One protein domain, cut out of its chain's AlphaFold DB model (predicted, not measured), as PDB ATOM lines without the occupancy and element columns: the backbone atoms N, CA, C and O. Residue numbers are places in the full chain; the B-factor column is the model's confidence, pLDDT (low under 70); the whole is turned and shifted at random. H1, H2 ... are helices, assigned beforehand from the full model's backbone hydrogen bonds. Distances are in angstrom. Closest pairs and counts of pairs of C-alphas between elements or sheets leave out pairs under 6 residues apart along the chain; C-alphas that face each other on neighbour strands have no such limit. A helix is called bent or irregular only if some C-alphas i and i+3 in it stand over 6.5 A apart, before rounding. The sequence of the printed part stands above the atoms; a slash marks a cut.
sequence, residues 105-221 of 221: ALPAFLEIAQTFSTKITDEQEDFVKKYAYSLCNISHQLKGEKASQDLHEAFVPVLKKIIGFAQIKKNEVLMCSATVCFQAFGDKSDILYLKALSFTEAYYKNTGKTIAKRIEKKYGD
ATOM      1  N   ALA A 105     180.383 218.573 247.649       95.81
ATOM      2  CA  ALA A 105     179.594 217.382 247.364       95.81
ATOM      3  C   ALA A 105     179.670 216.348 248.499       95.81
ATOM      4  O   ALA A 105     178.635 215.855 248.947       95.81
ATOM      5  N   LEU A 106     180.864 216.006 249.001       95.62
ATOM      6  CA  LEU A 106     181.006 214.919 249.979       95.62
ATOM      7  C   LEU A 106     180.229 215.148 251.285       95.62
ATOM      8  O   LEU A 106     179.558 214.205 251.715       95.62
ATOM      9  N   PRO A 107     180.242 216.347 251.905       96.50
ATOM     10  CA  PRO A 107     179.394 216.612 253.067       96.50
ATOM     11  C   PRO A 107     177.906 216.382 252.778       96.50
ATOM     12  O   PRO A 107     177.217 215.762 253.588       96.50
ATOM     13  N   ALA A 108     177.422 216.790 251.599       97.88
ATOM     14  CA  ALA A 108     176.038 216.555 251.192       97.88
ATOM     15  C   ALA A 108     175.725 215.057 251.048       97.88
ATOM     16  O   ALA A 108     174.685 214.601 251.519       97.88
ATOM     17  N   PHE A 109     176.632 214.262 250.468       97.69
ATOM     18  CA  PHE A 109     176.475 212.803 250.416       97.69
ATOM     19  C   PHE A 109     176.410 212.181 251.818       97.69
ATOM     20  O   PHE A 109     175.561 211.325 252.063       97.69
ATOM     21  N   LEU A 110     177.252 212.617 252.758       97.06
ATOM     22  CA  LEU A 110     177.219 212.105 254.132       97.06
ATOM     23  C   LEU A 110     175.909 212.431 254.847       97.06
ATOM     24  O   LEU A 110     175.367 211.571 255.544       97.06
ATOM     25  N   GLU A 111     175.381 213.641 254.664       97.38
ATOM     26  CA  GLU A 111     174.086 214.013 255.232       97.38
ATOM     27  C   GLU A 111     172.952 213.195 254.601       97.38
ATOM     28  O   GLU A 111     172.126 212.628 255.315       97.38
ATOM     29  N   ILE A 112     172.960 213.031 253.275       97.25
ATOM     30  CA  ILE A 112     171.986 212.189 252.572       97.25
ATOM     31  C   ILE A 112     172.051 210.738 253.063       97.25
ATOM     32  O   ILE A 112     171.010 210.107 253.251       97.25
ATOM     33  N   ALA A 113     173.244 210.203 253.335       96.62
ATOM     34  CA  ALA A 113     173.402 208.847 253.853       96.62
ATOM     35  C   ALA A 113     172.722 208.629 255.217       96.62
ATOM     36  O   ALA A 113     172.373 207.493 255.554       96.62
ATOM     37  N   GLN A 114     172.464 209.697 255.986       94.56
ATOM     38  CA  GLN A 114     171.730 209.598 257.251       94.56
ATOM     39  C   GLN A 114     170.290 209.114 257.070       94.56
ATOM     40  O   GLN A 114     169.734 208.480 257.966       94.56
ATOM     41  N   THR A 115     169.706 209.319 255.892       92.12
ATOM     42  CA  THR A 115     168.328 208.907 255.566       92.12
ATOM     43  C   THR A 115     168.154 207.383 255.521       92.12
ATOM     44  O   THR A 115     167.040 206.875 255.645       92.12
ATOM     45  N   PHE A 116     169.259 206.638 255.403       91.44
ATOM     46  CA  PHE A 116     169.300 205.175 255.439       91.44
ATOM     47  C   PHE A 116     170.373 204.646 256.415       91.44
ATOM     48  O   PHE A 116     170.854 203.510 256.307       91.44
ATOM     49  N   SER A 117     170.746 205.451 257.421       83.25
ATOM     50  CA  SER A 117     171.781 205.091 258.399       83.25
ATOM     51  C   SER A 117     171.349 204.025 259.401       83.25
ATOM     52  O   SER A 117     172.209 203.387 260.001       83.25
ATOM     53  N   THR A 118     170.059 203.750 259.573       85.81
ATOM     54  CA  THR A 118     169.597 202.637 260.420       85.81
ATOM     55  C   THR A 118     169.503 201.344 259.617       85.81
ATOM     56  O   THR A 118     170.156 200.356 259.952       85.81
ATOM     57  N   LYS A 119     168.761 201.370 258.510       90.81
ATOM     58  CA  LYS A 119     168.595 200.271 257.553       90.81
ATOM     59  C   LYS A 119     168.294 200.830 256.163       90.81
ATOM     60  O   LYS A 119     167.740 201.918 256.058       90.81
ATOM     61  N   ILE A 120     168.617 200.053 255.132       95.56
ATOM     62  CA  ILE A 120     168.142 200.288 253.764       95.56
ATOM     63  C   ILE A 120     166.916 199.397 253.558       95.56
ATOM     64  O   ILE A 120     166.995 198.193 253.826       95.56
ATOM     65  N   THR A 121     165.793 199.976 253.142       94.38
ATOM     66  CA  THR A 121     164.570 199.227 252.813       94.38
ATOM     67  C   THR A 121     164.453 198.965 251.314       94.38
ATOM     68  O   THR A 121     165.160 199.562 250.503       94.38
ATOM     69  N   ASP A 122     163.550 198.064 250.939       93.12
ATOM     70  CA  ASP A 122     163.312 197.698 249.542       93.12
ATOM     71  C   ASP A 122     162.806 198.889 248.717       93.12
ATOM     72  O   ASP A 122     163.205 199.073 247.571       93.12
ATOM     73  N   GLU A 123     162.002 199.755 249.331       92.06
ATOM     74  CA  GLU A 123     161.476 200.974 248.714       92.06
ATOM     75  C   GLU A 123     162.571 202.016 248.441       92.06
ATOM     76  O   GLU A 123     162.383 202.920 247.630       92.06
ATOM     77  N   GLN A 124     163.723 201.897 249.107       92.88
ATOM     78  CA  GLN A 124     164.869 202.789 248.939       92.88
ATOM     79  C   GLN A 124     165.873 202.273 247.900       92.88
ATOM     80  O   GLN A 124     166.913 202.904 247.708       92.88
ATOM     81  N   GLU A 125     165.605 201.147 247.229       94.38
ATOM     82  CA  GLU A 125     166.580 200.510 246.342       94.38
ATOM     83  C   GLU A 125     167.075 201.458 245.236       94.38
ATOM     84  O   GLU A 125     168.285 201.610 245.060       94.38
ATOM     85  N   ASP A 126     166.175 202.137 244.523       94.06
ATOM     86  CA  ASP A 126     166.564 203.026 243.420       94.06
ATOM     87  C   ASP A 126     167.276 204.293 243.907       94.06
ATOM     88  O   ASP A 126     168.242 204.748 243.288       94.06
ATOM     89  N   PHE A 127     166.880 204.796 245.077       95.31
ATOM     90  CA  PHE A 127     167.570 205.892 245.750       95.31
ATOM     91  C   PHE A 127     169.017 205.518 246.091       95.31
ATOM     92  O   PHE A 127     169.953 206.242 245.747       95.31
ATOM     93  N   VAL A 128     169.219 204.357 246.721       96.69
ATOM     94  CA  VAL A 128     170.547 203.868 247.115       96.69
ATOM     95  C   VAL A 128     171.399 203.508 245.901       96.69
ATOM     96  O   VAL A 128     172.604 203.772 245.914       96.69
ATOM     97  N   LYS A 129     170.802 202.963 244.831       96.81
ATOM     98  CA  LYS A 129     171.500 202.765 243.551       96.81
ATOM     99  C   LYS A 129     172.068 204.079 243.049       96.81
ATOM    100  O   LYS A 129     173.271 204.169 242.809       96.81
ATOM    101  N   LYS A 130     171.221 205.103 242.930       96.56
ATOM    102  CA  LYS A 130     171.658 206.398 242.412       96.56
ATOM    103  C   LYS A 130     172.698 207.044 243.325       96.56
ATOM    104  O   LYS A 130     173.731 207.460 242.811       96.56
ATOM    105  N   TYR A 131     172.506 207.010 244.646       97.50
ATOM    106  CA  TYR A 131     173.516 207.438 245.621       97.50
ATOM    107  C   TYR A 131     174.874 206.768 245.362       97.50
ATOM    108  O   TYR A 131     175.895 207.444 245.248       97.50
ATOM    109  N   ALA A 132     174.904 205.437 245.243       97.88
ATOM    110  CA  ALA A 132     176.146 204.688 245.089       97.88
ATOM    111  C   ALA A 132     176.831 204.956 243.742       97.88
ATOM    112  O   ALA A 132     178.056 205.055 243.696       97.88
ATOM    113  N   TYR A 133     176.063 205.088 242.659       97.25
ATOM    114  CA  TYR A 133     176.601 205.391 241.330       97.25
ATOM    115  C   TYR A 133     177.203 206.794 241.283       97.25
ATOM    116  O   TYR A 133     178.338 206.966 240.838       97.25
ATOM    117  N   SER A 134     176.489 207.778 241.822       96.88
ATOM    118  CA  SER A 134     176.956 209.161 241.889       96.88
ATOM    119  C   SER A 134     178.182 209.304 242.795       96.88
ATOM    120  O   SER A 134     179.167 209.934 242.412       96.88
ATOM    121  N   LEU A 135     178.197 208.628 243.951       97.06
ATOM    122  CA  LEU A 135     179.375 208.591 244.818       97.06
ATOM    123  C   LEU A 135     180.563 207.894 244.134       97.06
ATOM    124  O   LEU A 135     181.701 208.332 244.296       97.06
ATOM    125  N   CYS A 136     180.322 206.840 243.349       95.94
ATOM    126  CA  CYS A 136     181.364 206.167 242.571       95.94
ATOM    127  C   CYS A 136     182.007 207.123 241.555       95.94
ATOM    128  O   CYS A 136     183.239 207.179 241.483       95.94
ATOM    129  N   ASN A 137     181.205 207.924 240.845       93.88
ATOM    130  CA  ASN A 137     181.697 208.940 239.911       93.88
ATOM    131  C   ASN A 137     182.603 209.964 240.610       93.88
ATOM    132  O   ASN A 137     183.726 210.196 240.159       93.88
ATOM    133  N   ILE A 138     182.173 210.498 241.756       91.69
ATOM    134  CA  ILE A 138     182.965 211.456 242.545       91.69
ATOM    135  C   ILE A 138     184.243 210.795 243.083       91.69
ATOM    136  O   ILE A 138     185.332 211.359 242.992       91.69
ATOM    137  N   SER A 139     184.155 209.552 243.567       91.31
ATOM    138  CA  SER A 139     185.301 208.819 244.126       91.31
ATOM    139  C   SER A 139     186.457 208.661 243.129       91.31
ATOM    140  O   SER A 139     187.626 208.587 243.516       91.31
ATOM    141  N   HIS A 140     186.163 208.641 241.824       89.50
ATOM    142  CA  HIS A 140     187.191 208.554 240.794       89.50
ATOM    143  C   HIS A 140     188.106 209.776 240.727       89.50
ATOM    144  O   HIS A 140     189.239 209.618 240.263       89.50
ATOM    145  N   GLN A 141     187.649 210.933 241.209       85.25
ATOM    146  CA  GLN A 141     188.453 212.150 241.322       85.25
ATOM    147  C   GLN A 141     189.480 212.035 242.465       85.25
ATOM    148  O   GLN A 141     190.576 212.568 242.354       85.25
ATOM    149  N   LEU A 142     189.181 211.239 243.501       84.81
ATOM    150  CA  LEU A 142     189.982 211.116 244.732       84.81
ATOM    151  C   LEU A 142     190.874 209.867 244.803       84.81
ATOM    152  O   LEU A 142     191.708 209.727 245.696       84.81
ATOM    153  N   LYS A 143     190.710 208.910 243.884       77.62
ATOM    154  CA  LYS A 143     191.347 207.576 243.961       77.62
ATOM    155  C   LYS A 143     192.885 207.578 244.053       77.62
ATOM    156  O   LYS A 143     193.459 206.556 244.425       77.62
ATOM    157  N   GLY A 144     193.549 208.675 243.679       75.94
ATOM    158  CA  GLY A 144     195.010 208.825 243.738       75.94
ATOM    159  C   GLY A 144     195.552 209.268 245.101       75.94
ATOM    160  O   GLY A 144     196.731 209.061 245.374       75.94
ATOM    161  N   GLU A 145     194.710 209.827 245.966       80.81
ATOM    162  CA  GLU A 145     195.120 210.501 247.202       80.81
ATOM    163  C   GLU A 145     194.770 209.664 248.423       80.81
ATOM    164  O   GLU A 145     193.676 209.109 248.484       80.81
ATOM    165  N   LYS A 146     195.673 209.547 249.405       84.19
ATOM    166  CA  LYS A 146     195.379 208.838 250.665       84.19
ATOM    167  C   LYS A 146     194.126 209.442 251.303       84.19
ATOM    168  O   LYS A 146     194.069 210.648 251.500       84.19
ATOM    169  N   ALA A 147     193.145 208.588 251.608       79.31
ATOM    170  CA  ALA A 147     191.935 209.012 252.299       79.31
ATOM    171  C   ALA A 147     192.332 209.670 253.623       79.31
ATOM    172  O   ALA A 147     193.186 209.122 254.332       79.31
ATOM    173  N   SER A 148     191.725 210.806 253.963       86.69
ATOM    174  CA  SER A 148     191.804 211.291 255.338       86.69
ATOM    175  C   SER A 148     191.084 210.307 256.259       86.69
ATOM    176  O   SER A 148     190.147 209.617 255.843       86.69
ATOM    177  N   GLN A 149     191.527 210.244 257.514       90.56
ATOM    178  CA  GLN A 149     190.890 209.399 258.520       90.56
ATOM    179  C   GLN A 149     189.398 209.742 258.666       90.56
ATOM    180  O   GLN A 149     188.565 208.842 258.646       90.56
ATOM    181  N   ASP A 150     189.058 211.033 258.673       92.38
ATOM    182  CA  ASP A 150     187.673 211.507 258.769       92.38
ATOM    183  C   ASP A 150     186.790 210.989 257.620       92.38
ATOM    184  O   ASP A 150     185.673 210.522 257.842       92.38
ATOM    185  N   LEU A 151     187.292 211.024 256.378       92.31
ATOM    186  CA  LEU A 151     186.544 210.522 255.222       92.31
ATOM    187  C   LEU A 151     186.382 209.001 255.261       92.31
ATOM    188  O   LEU A 151     185.326 208.489 254.886       92.31
ATOM    189  N   HIS A 152     187.407 208.282 255.718       95.50
ATOM    190  CA  HIS A 152     187.335 206.837 255.903       95.50
ATOM    191  C   HIS A 152     186.262 206.466 256.936       95.50
ATOM    192  O   HIS A 152     185.347 205.698 256.627       95.50
ATOM    193  N   GLU A 153     186.338 207.050 258.135       96.00
ATOM    194  CA  GLU A 153     185.407 206.788 259.237       96.00
ATOM    195  C   GLU A 153     183.960 207.136 258.862       96.00
ATOM    196  O   GLU A 153     183.034 206.417 259.244       96.00
ATOM    197  N   ALA A 154     183.760 208.181 258.055       95.81
ATOM    198  CA  ALA A 154     182.438 208.595 257.608       95.81
ATOM    199  C   ALA A 154     181.858 207.696 256.496       95.81
ATOM    200  O   ALA A 154     180.707 207.258 256.590       95.81
ATOM    201  N   PHE A 155     182.622 207.398 255.437       96.81
ATOM    202  CA  PHE A 155     182.082 206.719 254.250       96.81
ATOM    203  C   PHE A 155     182.146 205.192 254.309       96.81
ATOM    204  O   PHE A 155     181.232 204.534 253.806       96.81
ATOM    205  N   VAL A 156     183.177 204.588 254.907       97.44
ATOM    206  CA  VAL A 156     183.335 203.122 254.883       97.44
ATOM    207  C   VAL A 156     182.149 202.381 255.518       97.44
ATOM    208  O   VAL A 156     181.669 201.420 254.903       97.44
ATOM    209  N   PRO A 157     181.591 202.803 256.672       97.38
ATOM    210  CA  PRO A 157     180.391 202.173 257.227       97.38
ATOM    211  C   PRO A 157     179.179 202.249 256.286       97.38
ATOM    212  O   PRO A 157     178.426 201.277 256.165       97.38
ATOM    213  N   VAL A 158     179.013 203.373 255.580       97.94
ATOM    214  CA  VAL A 158     177.947 203.571 254.585       97.94
ATOM    215  C   VAL A 158     178.135 202.609 253.410       97.94
ATOM    216  O   VAL A 158     177.201 201.900 253.036       97.94
ATOM    217  N   LEU A 159     179.353 202.505 252.872       98.25
ATOM    218  CA  LEU A 159     179.662 201.607 251.755       98.25
ATOM    219  C   LEU A 159     179.445 200.134 252.119       98.25
ATOM    220  O   LEU A 159     178.817 199.404 251.352       98.25
ATOM    221  N   LYS A 160     179.898 199.695 253.302       97.94
ATOM    222  CA  LYS A 160     179.683 198.318 253.791       97.94
ATOM    223  C   LYS A 160     178.195 197.984 253.898       97.94
ATOM    224  O   LYS A 160     177.791 196.870 253.566       97.94
ATOM    225  N   LYS A 161     177.373 198.953 254.309       97.62
ATOM    226  CA  LYS A 161     175.915 198.803 254.388       97.62
ATOM    227  C   LYS A 161     175.268 198.655 253.016       97.62
ATOM    228  O   LYS A 161     174.469 197.741 252.828       97.62
ATOM    229  N   ILE A 162     175.648 199.503 252.061       98.25
ATOM    230  CA  ILE A 162     175.169 199.417 250.674       98.25
ATOM    231  C   ILE A 162     175.565 198.071 250.057       98.25
ATOM    232  O   ILE A 162     174.731 197.422 249.432       98.25
ATOM    233  N   ILE A 163     176.799 197.608 250.287       98.19
ATOM    234  CA  ILE A 163     177.264 196.289 249.832       98.19
ATOM    235  C   ILE A 163     176.418 195.167 250.441       98.19
ATOM    236  O   ILE A 163     175.963 194.296 249.705       98.19
ATOM    237  N   GLY A 164     176.167 195.192 251.753       97.25
ATOM    238  CA  GLY A 164     175.335 194.180 252.414       97.25
ATOM    239  C   GLY A 164     173.907 194.136 251.860       97.25
ATOM    240  O   GLY A 164     173.383 193.060 251.575       97.25
ATOM    241  N   PHE A 165     173.301 195.301 251.625       97.62
ATOM    242  CA  PHE A 165     171.996 195.392 250.968       97.62
ATOM    243  C   PHE A 165     172.037 194.835 249.536       97.62
ATOM    244  O   PHE A 165     171.206 194.005 249.165       97.62
ATOM    245  N   ALA A 166     173.048 195.212 248.750       97.31
ATOM    246  CA  ALA A 166     173.232 194.729 247.385       97.31
ATOM    247  C   ALA A 166     173.418 193.204 247.314       97.31
ATOM    248  O   ALA A 166     172.898 192.570 246.398       97.31
ATOM    249  N   GLN A 167     174.091 192.600 248.298       96.38
ATOM    250  CA  GLN A 167     174.233 191.145 248.414       96.38
ATOM    251  C   GLN A 167     172.885 190.453 248.638       96.38
ATOM    252  O   GLN A 167     172.588 189.471 247.956       96.38
ATOM    253  N   ILE A 168     172.046 190.979 249.540       96.00
ATOM    254  CA  ILE A 168     170.688 190.459 249.780       96.00
ATOM    255  C   ILE A 168     169.854 190.539 248.496       96.00
ATOM    256  O   ILE A 168     169.151 189.590 248.147       96.00
ATOM    257  N   LYS A 169     169.982 191.646 247.756       96.00
ATOM    258  CA  LYS A 169     169.294 191.880 246.479       96.00
ATOM    259  C   LYS A 169     169.905 191.158 245.282       96.00
ATOM    260  O   LYS A 169     169.312 191.189 244.210       96.00
ATOM    261  N   LYS A 170     171.065 190.512 245.446       95.69
ATOM    262  CA  LYS A 170     171.860 189.939 244.344       95.69
ATOM    263  C   LYS A 170     172.124 190.961 243.226       95.69
ATOM    264  O   LYS A 170     172.138 190.616 242.050       95.69
ATOM    265  N   ASN A 171     172.313 192.226 243.595       96.44
ATOM    266  CA  ASN A 171     172.562 193.320 242.664       96.44
ATOM    267  C   ASN A 171     174.071 193.589 242.570       96.44
ATOM    268  O   ASN A 171     174.629 194.391 243.327       96.44
ATOM    269  N   GLU A 172     174.749 192.903 241.648       96.75
ATOM    270  CA  GLU A 172     176.211 192.990 241.534       96.75
ATOM    271  C   GLU A 172     176.699 194.336 240.990       96.75
ATOM    272  O   GLU A 172     177.808 194.753 241.323       96.75
ATOM    273  N   VAL A 173     175.865 195.061 240.237       97.38
ATOM    274  CA  VAL A 173     176.176 196.417 239.750       97.38
ATOM    275  C   VAL A 173     176.294 197.390 240.924       97.38
ATOM    276  O   VAL A 173     177.288 198.117 241.041       97.38
ATOM    277  N   LEU A 174     175.313 197.373 241.833       97.88
ATOM    278  CA  LEU A 174     175.321 198.190 243.048       97.88
ATOM    279  C   LEU A 174     176.482 197.801 243.965       97.88
ATOM    280  O   LEU A 174     177.231 198.664 244.431       97.88
ATOM    281  N   MET A 175     176.670 196.496 244.171       97.88
ATOM    282  CA  MET A 175     177.766 195.970 244.980       97.88
ATOM    283  C   MET A 175     179.126 196.405 244.423       97.88
ATOM    284  O   MET A 175     179.979 196.874 245.178       97.88
ATOM    285  N   CYS A 176     179.328 196.296 243.108       97.88
ATOM    286  CA  CYS A 176     180.553 196.711 242.430       97.88
ATOM    287  C   CYS A 176     180.795 198.214 242.597       97.88
ATOM    288  O   CYS A 176     181.882 198.603 243.023       97.88
ATOM    289  N   SER A 177     179.775 199.039 242.354       97.81
ATOM    290  CA  SER A 177     179.869 200.502 242.456       97.81
ATOM    291  C   SER A 177     180.274 200.946 243.864       97.81
ATOM    292  O   SER A 177     181.241 201.686 244.025       97.81
ATOM    293  N   ALA A 178     179.627 200.404 244.901       98.19
ATOM    294  CA  ALA A 178     180.002 200.681 246.287       98.19
ATOM    295  C   ALA A 178     181.404 200.145 246.641       98.19
ATOM    296  O   ALA A 178     182.152 200.790 247.376       98.19
ATOM    297  N   THR A 179     181.798 198.991 246.091       98.31
ATOM    298  CA  THR A 179     183.138 198.416 246.303       98.31
ATOM    299  C   THR A 179     184.229 199.282 245.667       98.31
ATOM    300  O   THR A 179     185.297 199.451 246.251       98.31
ATOM    301  N   VAL A 180     183.984 199.871 244.492       97.00
ATOM    302  CA  VAL A 180     184.940 200.754 243.803       97.00
ATOM    303  C   VAL A 180     185.265 202.001 244.631       97.00
ATOM    304  O   VAL A 180     186.434 202.399 244.665       97.00
ATOM    305  N   CYS A 181     184.289 202.547 245.364       97.38
ATOM    306  CA  CYS A 181     184.471 203.714 246.234       97.38
ATOM    307  C   CYS A 181     185.549 203.516 247.317       97.38
ATOM    308  O   CYS A 181     186.159 204.494 247.754       97.38
ATOM    309  N   PHE A 182     185.873 202.276 247.708       97.31
ATOM    310  CA  PHE A 182     186.974 202.008 248.645       97.31
ATOM    311  C   PHE A 182     188.348 202.433 248.099       97.31
ATOM    312  O   PHE A 182     189.279 202.596 248.875       97.31
ATOM    313  N   GLN A 183     188.512 202.668 246.790       94.19
ATOM    314  CA  GLN A 183     189.751 203.282 246.285       94.19
ATOM    315  C   GLN A 183     189.950 204.709 246.795       94.19
ATOM    316  O   GLN A 183     191.091 205.127 246.989       94.19
ATOM    317  N   ALA A 184     188.859 205.456 246.968       94.50
ATOM    318  CA  ALA A 184     188.895 206.813 247.492       94.50
ATOM    319  C   ALA A 184     188.916 206.804 249.019       94.50
ATOM    320  O   ALA A 184     189.782 207.444 249.600       94.50
ATOM    321  N   PHE A 185     188.013 206.042 249.643       95.81
ATOM    322  CA  PHE A 185     187.722 206.153 251.079       95.81
ATOM    323  C   PHE A 185     188.288 205.013 251.938       95.81
ATOM    324  O   PHE A 185     188.370 205.139 253.153       95.81
ATOM    325  N   GLY A 186     188.656 203.887 251.330       95.94
ATOM    326  CA  GLY A 186     189.168 202.719 252.042       95.94
ATOM    327  C   GLY A 186     190.664 202.808 252.330       95.94
ATOM    328  O   GLY A 186     191.416 203.503 251.639       95.94
ATOM    329  N   ASP A 187     191.098 202.049 253.331       95.25
ATOM    330  CA  ASP A 187     192.500 201.961 253.742       95.25
ATOM    331  C   ASP A 187     192.961 200.503 253.947       95.25
ATOM    332  O   ASP A 187     192.270 199.543 253.584       95.25
ATOM    333  N   LYS A 188     194.164 200.310 254.510       95.19
ATOM    334  CA  LYS A 188     194.730 198.968 254.740       95.19
ATOM    335  C   LYS A 188     193.828 198.071 255.602       95.19
ATOM    336  O   LYS A 188     193.872 196.852 255.424       95.19
ATOM    337  N   SER A 189     193.017 198.630 256.501       96.06
ATOM    338  CA  SER A 189     192.133 197.857 257.383       96.06
ATOM    339  C   SER A 189     190.995 197.159 256.622       96.06
ATOM    340  O   SER A 189     190.543 196.085 257.022       96.06
ATOM    341  N   ASP A 190     190.592 197.692 255.464       97.44
ATOM    342  CA  ASP A 190     189.488 197.154 254.661       97.44
ATOM    343  C   ASP A 190     189.888 196.007 253.727       97.44
ATOM    344  O   ASP A 190     189.024 195.342 253.149       97.44
ATOM    345  N   ILE A 191     191.186 195.739 253.561       97.00
ATOM    346  CA  ILE A 191     191.699 194.759 252.589       97.00
ATOM    347  C   ILE A 191     191.085 193.370 252.798       97.00
ATOM    348  O   ILE A 191     190.709 192.710 251.825       97.00
ATOM    349  N   LEU A 192     190.985 192.914 254.051       97.62
ATOM    350  CA  LEU A 192     190.415 191.601 254.367       97.62
ATOM    351  C   LEU A 192     188.931 191.538 254.004       97.62
ATOM    352  O   LEU A 192     188.503 190.578 253.365       97.62
ATOM    353  N   TYR A 193     188.177 192.587 254.342       98.38
ATOM    354  CA  TYR A 193     186.769 192.710 253.976       98.38
ATOM    355  C   TYR A 193     186.587 192.648 252.451       98.38
ATOM    356  O   TYR A 193     185.828 191.820 251.952       98.38
ATOM    357  N   LEU A 194     187.353 193.445 251.702       98.12
ATOM    358  CA  LEU A 194     187.280 193.508 250.239       98.12
ATOM    359  C   LEU A 194     187.639 192.181 249.562       98.12
ATOM    360  O   LEU A 194     187.003 191.795 248.581       98.12
ATOM    361  N   LYS A 195     188.647 191.458 250.071       97.25
ATOM    362  CA  LYS A 195     189.043 190.142 249.539       97.25
ATOM    363  C   LYS A 195     188.004 189.051 249.814       97.25
ATOM    364  O   LYS A 195     187.965 188.083 249.055       97.25
ATOM    365  N   ALA A 196     187.196 189.204 250.863       97.12
ATOM    366  CA  ALA A 196     186.130 188.273 251.225       97.12
ATOM    367  C   ALA A 196     184.829 188.492 250.432       97.12
ATOM    368  O   ALA A 196     183.958 187.622 250.445       97.12
ATOM    369  N   LEU A 197     184.685 189.624 249.730       97.06
ATOM    370  CA  LEU A 197     183.516 189.882 248.891       97.06
ATOM    371  C   LEU A 197     183.412 188.848 247.766       97.06
ATOM    372  O   LEU A 197     184.341 188.665 246.975       97.06
ATOM    373  N   SER A 198     182.250 188.202 247.681       93.69
ATOM    374  CA  SER A 198     181.938 187.215 246.651       93.69
ATOM    375  C   SER A 198     181.016 187.818 245.600       93.69
ATOM    376  O   SER A 198     179.933 188.290 245.934       93.69
ATOM    377  N   PHE A 199     181.445 187.738 244.343       95.12
ATOM    378  CA  PHE A 199     180.662 188.060 243.155       95.12
ATOM    379  C   PHE A 199     180.499 186.780 242.330       95.12
ATOM    380  O   PHE A 199     181.453 186.016 242.144       95.12
ATOM    381  N   THR A 200     179.280 186.536 241.881       93.00
ATOM    382  CA  THR A 200     178.847 185.380 241.098       93.00
ATOM    383  C   THR A 200     178.979 185.609 239.599       93.00
ATOM    384  O   THR A 200     179.332 184.667 238.884       93.00
ATOM    385  N   GLU A 201     178.771 186.832 239.106       93.25
ATOM    386  CA  GLU A 201     178.906 187.113 237.682       93.25
ATOM    387  C   GLU A 201     180.382 187.191 237.290       93.25
ATOM    388  O   GLU A 201     181.220 187.813 237.955       93.25
ATOM    389  N   ALA A 202     180.719 186.576 236.153       92.94
ATOM    390  CA  ALA A 202     182.093 186.524 235.662       92.94
ATOM    391  C   ALA A 202     182.709 187.923 235.486       92.94
ATOM    392  O   ALA A 202     183.903 188.099 235.730       92.94
ATOM    393  N   TYR A 203     181.883 188.905 235.114       93.94
ATOM    394  CA  TYR A 203     182.295 190.290 234.914       93.94
ATOM    395  C   TYR A 203     182.777 190.961 236.218       93.94
ATOM    396  O   TYR A 203     183.792 191.656 236.201       93.94
ATOM    397  N   TYR A 204     182.135 190.691 237.363       95.19
ATOM    398  CA  TYR A 204     182.465 191.318 238.654       95.19
ATOM    399  C   TYR A 204     183.317 190.446 239.590       95.19
ATOM    400  O   TYR A 204     183.813 190.934 240.607       95.19
ATOM    401  N   LYS A 205     183.551 189.172 239.247       93.38
ATOM    402  CA  LYS A 205     184.246 188.157 240.070       93.38
ATOM    403  C   LYS A 205     185.515 188.641 240.787       93.38
ATOM    404  O   LYS A 205     185.832 188.179 241.883       93.38
ATOM    405  N   ASN A 206     186.276 189.541 240.163       94.56
ATOM    406  CA  ASN A 206     187.561 190.019 240.676       94.56
ATOM    407  C   ASN A 206     187.524 191.434 241.266       94.56
ATOM    408  O   ASN A 206     188.590 191.943 241.625       94.56
ATOM    409  N   THR A 207     186.356 192.072 241.383       96.44
ATOM    410  CA  THR A 207     186.237 193.464 241.841       96.44
ATOM    411  C   THR A 207     186.896 193.652 243.204       96.44
ATOM    412  O   THR A 207     187.894 194.364 243.287       96.44
ATOM    413  N   GLY A 208     186.454 192.937 244.246       96.75
ATOM    414  CA  GLY A 208     187.002 193.079 245.605       96.75
ATOM    415  C   GLY A 208     188.526 192.900 245.681       96.75
ATOM    416  O   GLY A 208     189.238 193.747 246.222       96.75
ATOM    417  N   LYS A 209     189.063 191.862 245.022       96.81
ATOM    418  CA  LYS A 209     190.518 191.621 244.926       96.81
ATOM    419  C   LYS A 209     191.256 192.743 244.194       96.81
ATOM    420  O   LYS A 209     192.367 193.097 244.581       96.81
ATOM    421  N   THR A 210     190.663 193.282 243.132       96.69
ATOM    422  CA  THR A 210     191.247 194.377 242.347       96.69
ATOM    423  C   THR A 210     191.308 195.660 243.165       96.69
ATOM    424  O   THR A 210     192.338 196.332 243.155       96.69
ATOM    425  N   ILE A 211     190.244 195.985 243.905       96.75
ATOM    426  CA  ILE A 211     190.219 197.164 244.777       96.75
ATOM    427  C   ILE A 211     191.214 197.014 245.928       96.75
ATOM    428  O   ILE A 211     192.020 197.917 246.142       96.75
ATOM    429  N   ALA A 212     191.246 195.853 246.589       97.00
ATOM    430  CA  ALA A 212     192.206 195.570 247.654       97.00
ATOM    431  C   ALA A 212     193.660 195.774 247.192       97.00
ATOM    432  O   ALA A 212     194.420 196.469 247.860       97.00
ATOM    433  N   LYS A 213     194.028 195.265 246.007       96.00
ATOM    434  CA  LYS A 213     195.365 195.481 245.419       96.00
ATOM    435  C   LYS A 213     195.677 196.954 245.146       96.00
ATOM    436  O   LYS A 213     196.821 197.378 245.275       96.00
ATOM    437  N   ARG A 214     194.680 197.745 244.732       94.88
ATOM    438  CA  ARG A 214     194.863 199.187 244.499       94.88
ATOM    439  C   ARG A 214     195.110 199.931 245.808       94.88
ATOM    440  O   ARG A 214     195.985 200.788 245.834       94.88
ATOM    441  N   ILE A 215     194.414 199.564 246.884       94.62
ATOM    442  CA  ILE A 215     194.670 200.096 248.230       94.62
ATOM    443  C   ILE A 215     196.058 199.667 248.723       94.62
ATOM    444  O   ILE A 215     196.828 200.512 249.170       94.62
ATOM    445  N   GLU A 216     196.423 198.389 248.575       94.44
ATOM    446  CA  GLU A 216     197.770 197.893 248.902       94.44
ATOM    447  C   GLU A 216     198.850 198.711 248.190       94.44
ATOM    448  O   GLU A 216     199.805 199.121 248.832       94.44
ATOM    449  N   LYS A 217     198.676 199.017 246.898       92.81
ATOM    450  CA  LYS A 217     199.611 199.865 246.144       92.81
ATOM    451  C   LYS A 217     199.621 201.322 246.620       92.81
ATOM    452  O   LYS A 217     200.669 201.947 246.630       92.81
ATOM    453  N   LYS A 218     198.462 201.876 246.975       91.06
ATOM    454  CA  LYS A 218     198.297 203.277 247.400       91.06
ATOM    455  C   LYS A 218     198.935 203.567 248.765       91.06
ATOM    456  O   LYS A 218     199.353 204.693 249.028       91.06
ATOM    457  N   TYR A 219     198.980 202.562 249.639       88.50
ATOM    458  CA  TYR A 219     199.546 202.672 250.986       88.50
ATOM    459  C   TYR A 219     200.797 201.800 251.202       88.50
ATOM    460  O   TYR A 219     201.316 201.757 252.320       88.50
ATOM    461  N   GLY A 220     201.232 201.056 250.188       81.06
ATOM    462  CA  GLY A 220     202.541 200.410 250.132       81.06
ATOM    463  C   GLY A 220     203.595 201.465 249.822       81.06
ATOM    464  O   GLY A 220     203.292 202.401 249.087       81.06
ATOM    465  N   ASP A 221     204.753 201.338 250.462       57.81
ATOM    466  CA  ASP A 221     205.826 202.340 250.480       57.81
ATOM    467  C   ASP A 221     206.230 202.856 249.087       57.81
ATOM    468  O   ASP A 221     206.452 202.021 248.175       57.81
TER     469      ASP A 221
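What this domain is: This is residues 105 to 221 of the 221 residues of an uncharacterized protein of Capnocytophaga leadbetteri (UniProt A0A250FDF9). Two helical hairpins, H3 with H4 and H6 with H7, stand next to each other, H4 touching H7; the long helix H2 packs on H4, and H1 lies farthest out, beside H2 and H3. The four-residue H5 sits between H2, H3 and H7. The printed part has 117 residues with seven named helices, H1 to H7 in chain order, and no named strand: it is all helix. It is compact, with a radius of gyration of the C-alphas of 13.3 A and spans of 44 by 34 by 21 A.

Where its parts are: Find C-alpha 122 at (163.312, 197.698, 249.542); from there H2, residues 122 to 142, runs 30.2 A to C-alpha 142 at (189.982, 211.116, 244.732). H3 is residues 149 to 168, 29.0 A, with a kink of 28 degrees near residue 156. Look next for H4 at residues 172 to 180, 11.9 A, and H5 at residues 182 to 185, 4.9 A. H1 is residues 105 to 116, 17.9 A. H6 is residues 188 to 196, 14.2 A. H7, residues 207 to 219, runs 18.6 A and ends at C-alpha 219, at (199.546, 202.672, 250.986). H2, H6 and, only just, H3 are irregular: C-alphas 123 and 126 are 7.6 A apart, 189 and 192 7.2 A, 154 and 157 6.8 A.

How they stand to each other: Start at H2: its residues 129 to 136 touch H4, the same way at a tilt of 36 degrees, only just steep, closest at the C-alphas of Ala 132 and Ala 178, 5.7 A. H3 and H4 form a hairpin, opposite ways at a shallow tilt of 13 degrees; their closest C-alphas, Ile 163 and Met 175, are 4.9 A apart. H7 touches H4 with residues 207 to 211 alone, closest at the C-alphas of Val 180 and Ile 211, 6.5 A, and runs the same way at a shallow tilt of 4 degrees. H6 and H7 form the other hairpin, at a shallow tilt of 17 degrees, with the C-alphas of Leu 194 and Gly 208 closest, 4.7 A. H3 and H6 are near each other. H5 touches H3, closest at the C-alphas of His 152 and Phe 185, 4.9 A. H1 and H3 only just touch, with 3 pairs of C-alphas within 8 A. In H4 and H7 every O i to N i+4 pair is within hydrogen-bond range; in H1 6 of 8 are, in H2 13 of 17, in H3 14 of 16, in H6 3 of 5, and H5 is too short for such a pair.

The domain as a whole: The C-alphas of Glu 123 and Asp 221 are the two farthest apart, 44.4 A. The printed part has no cut, and no link is long. Mean pLDDT of the printed part is 94.1; look to residue 221, the chain's last, for the one value under 70.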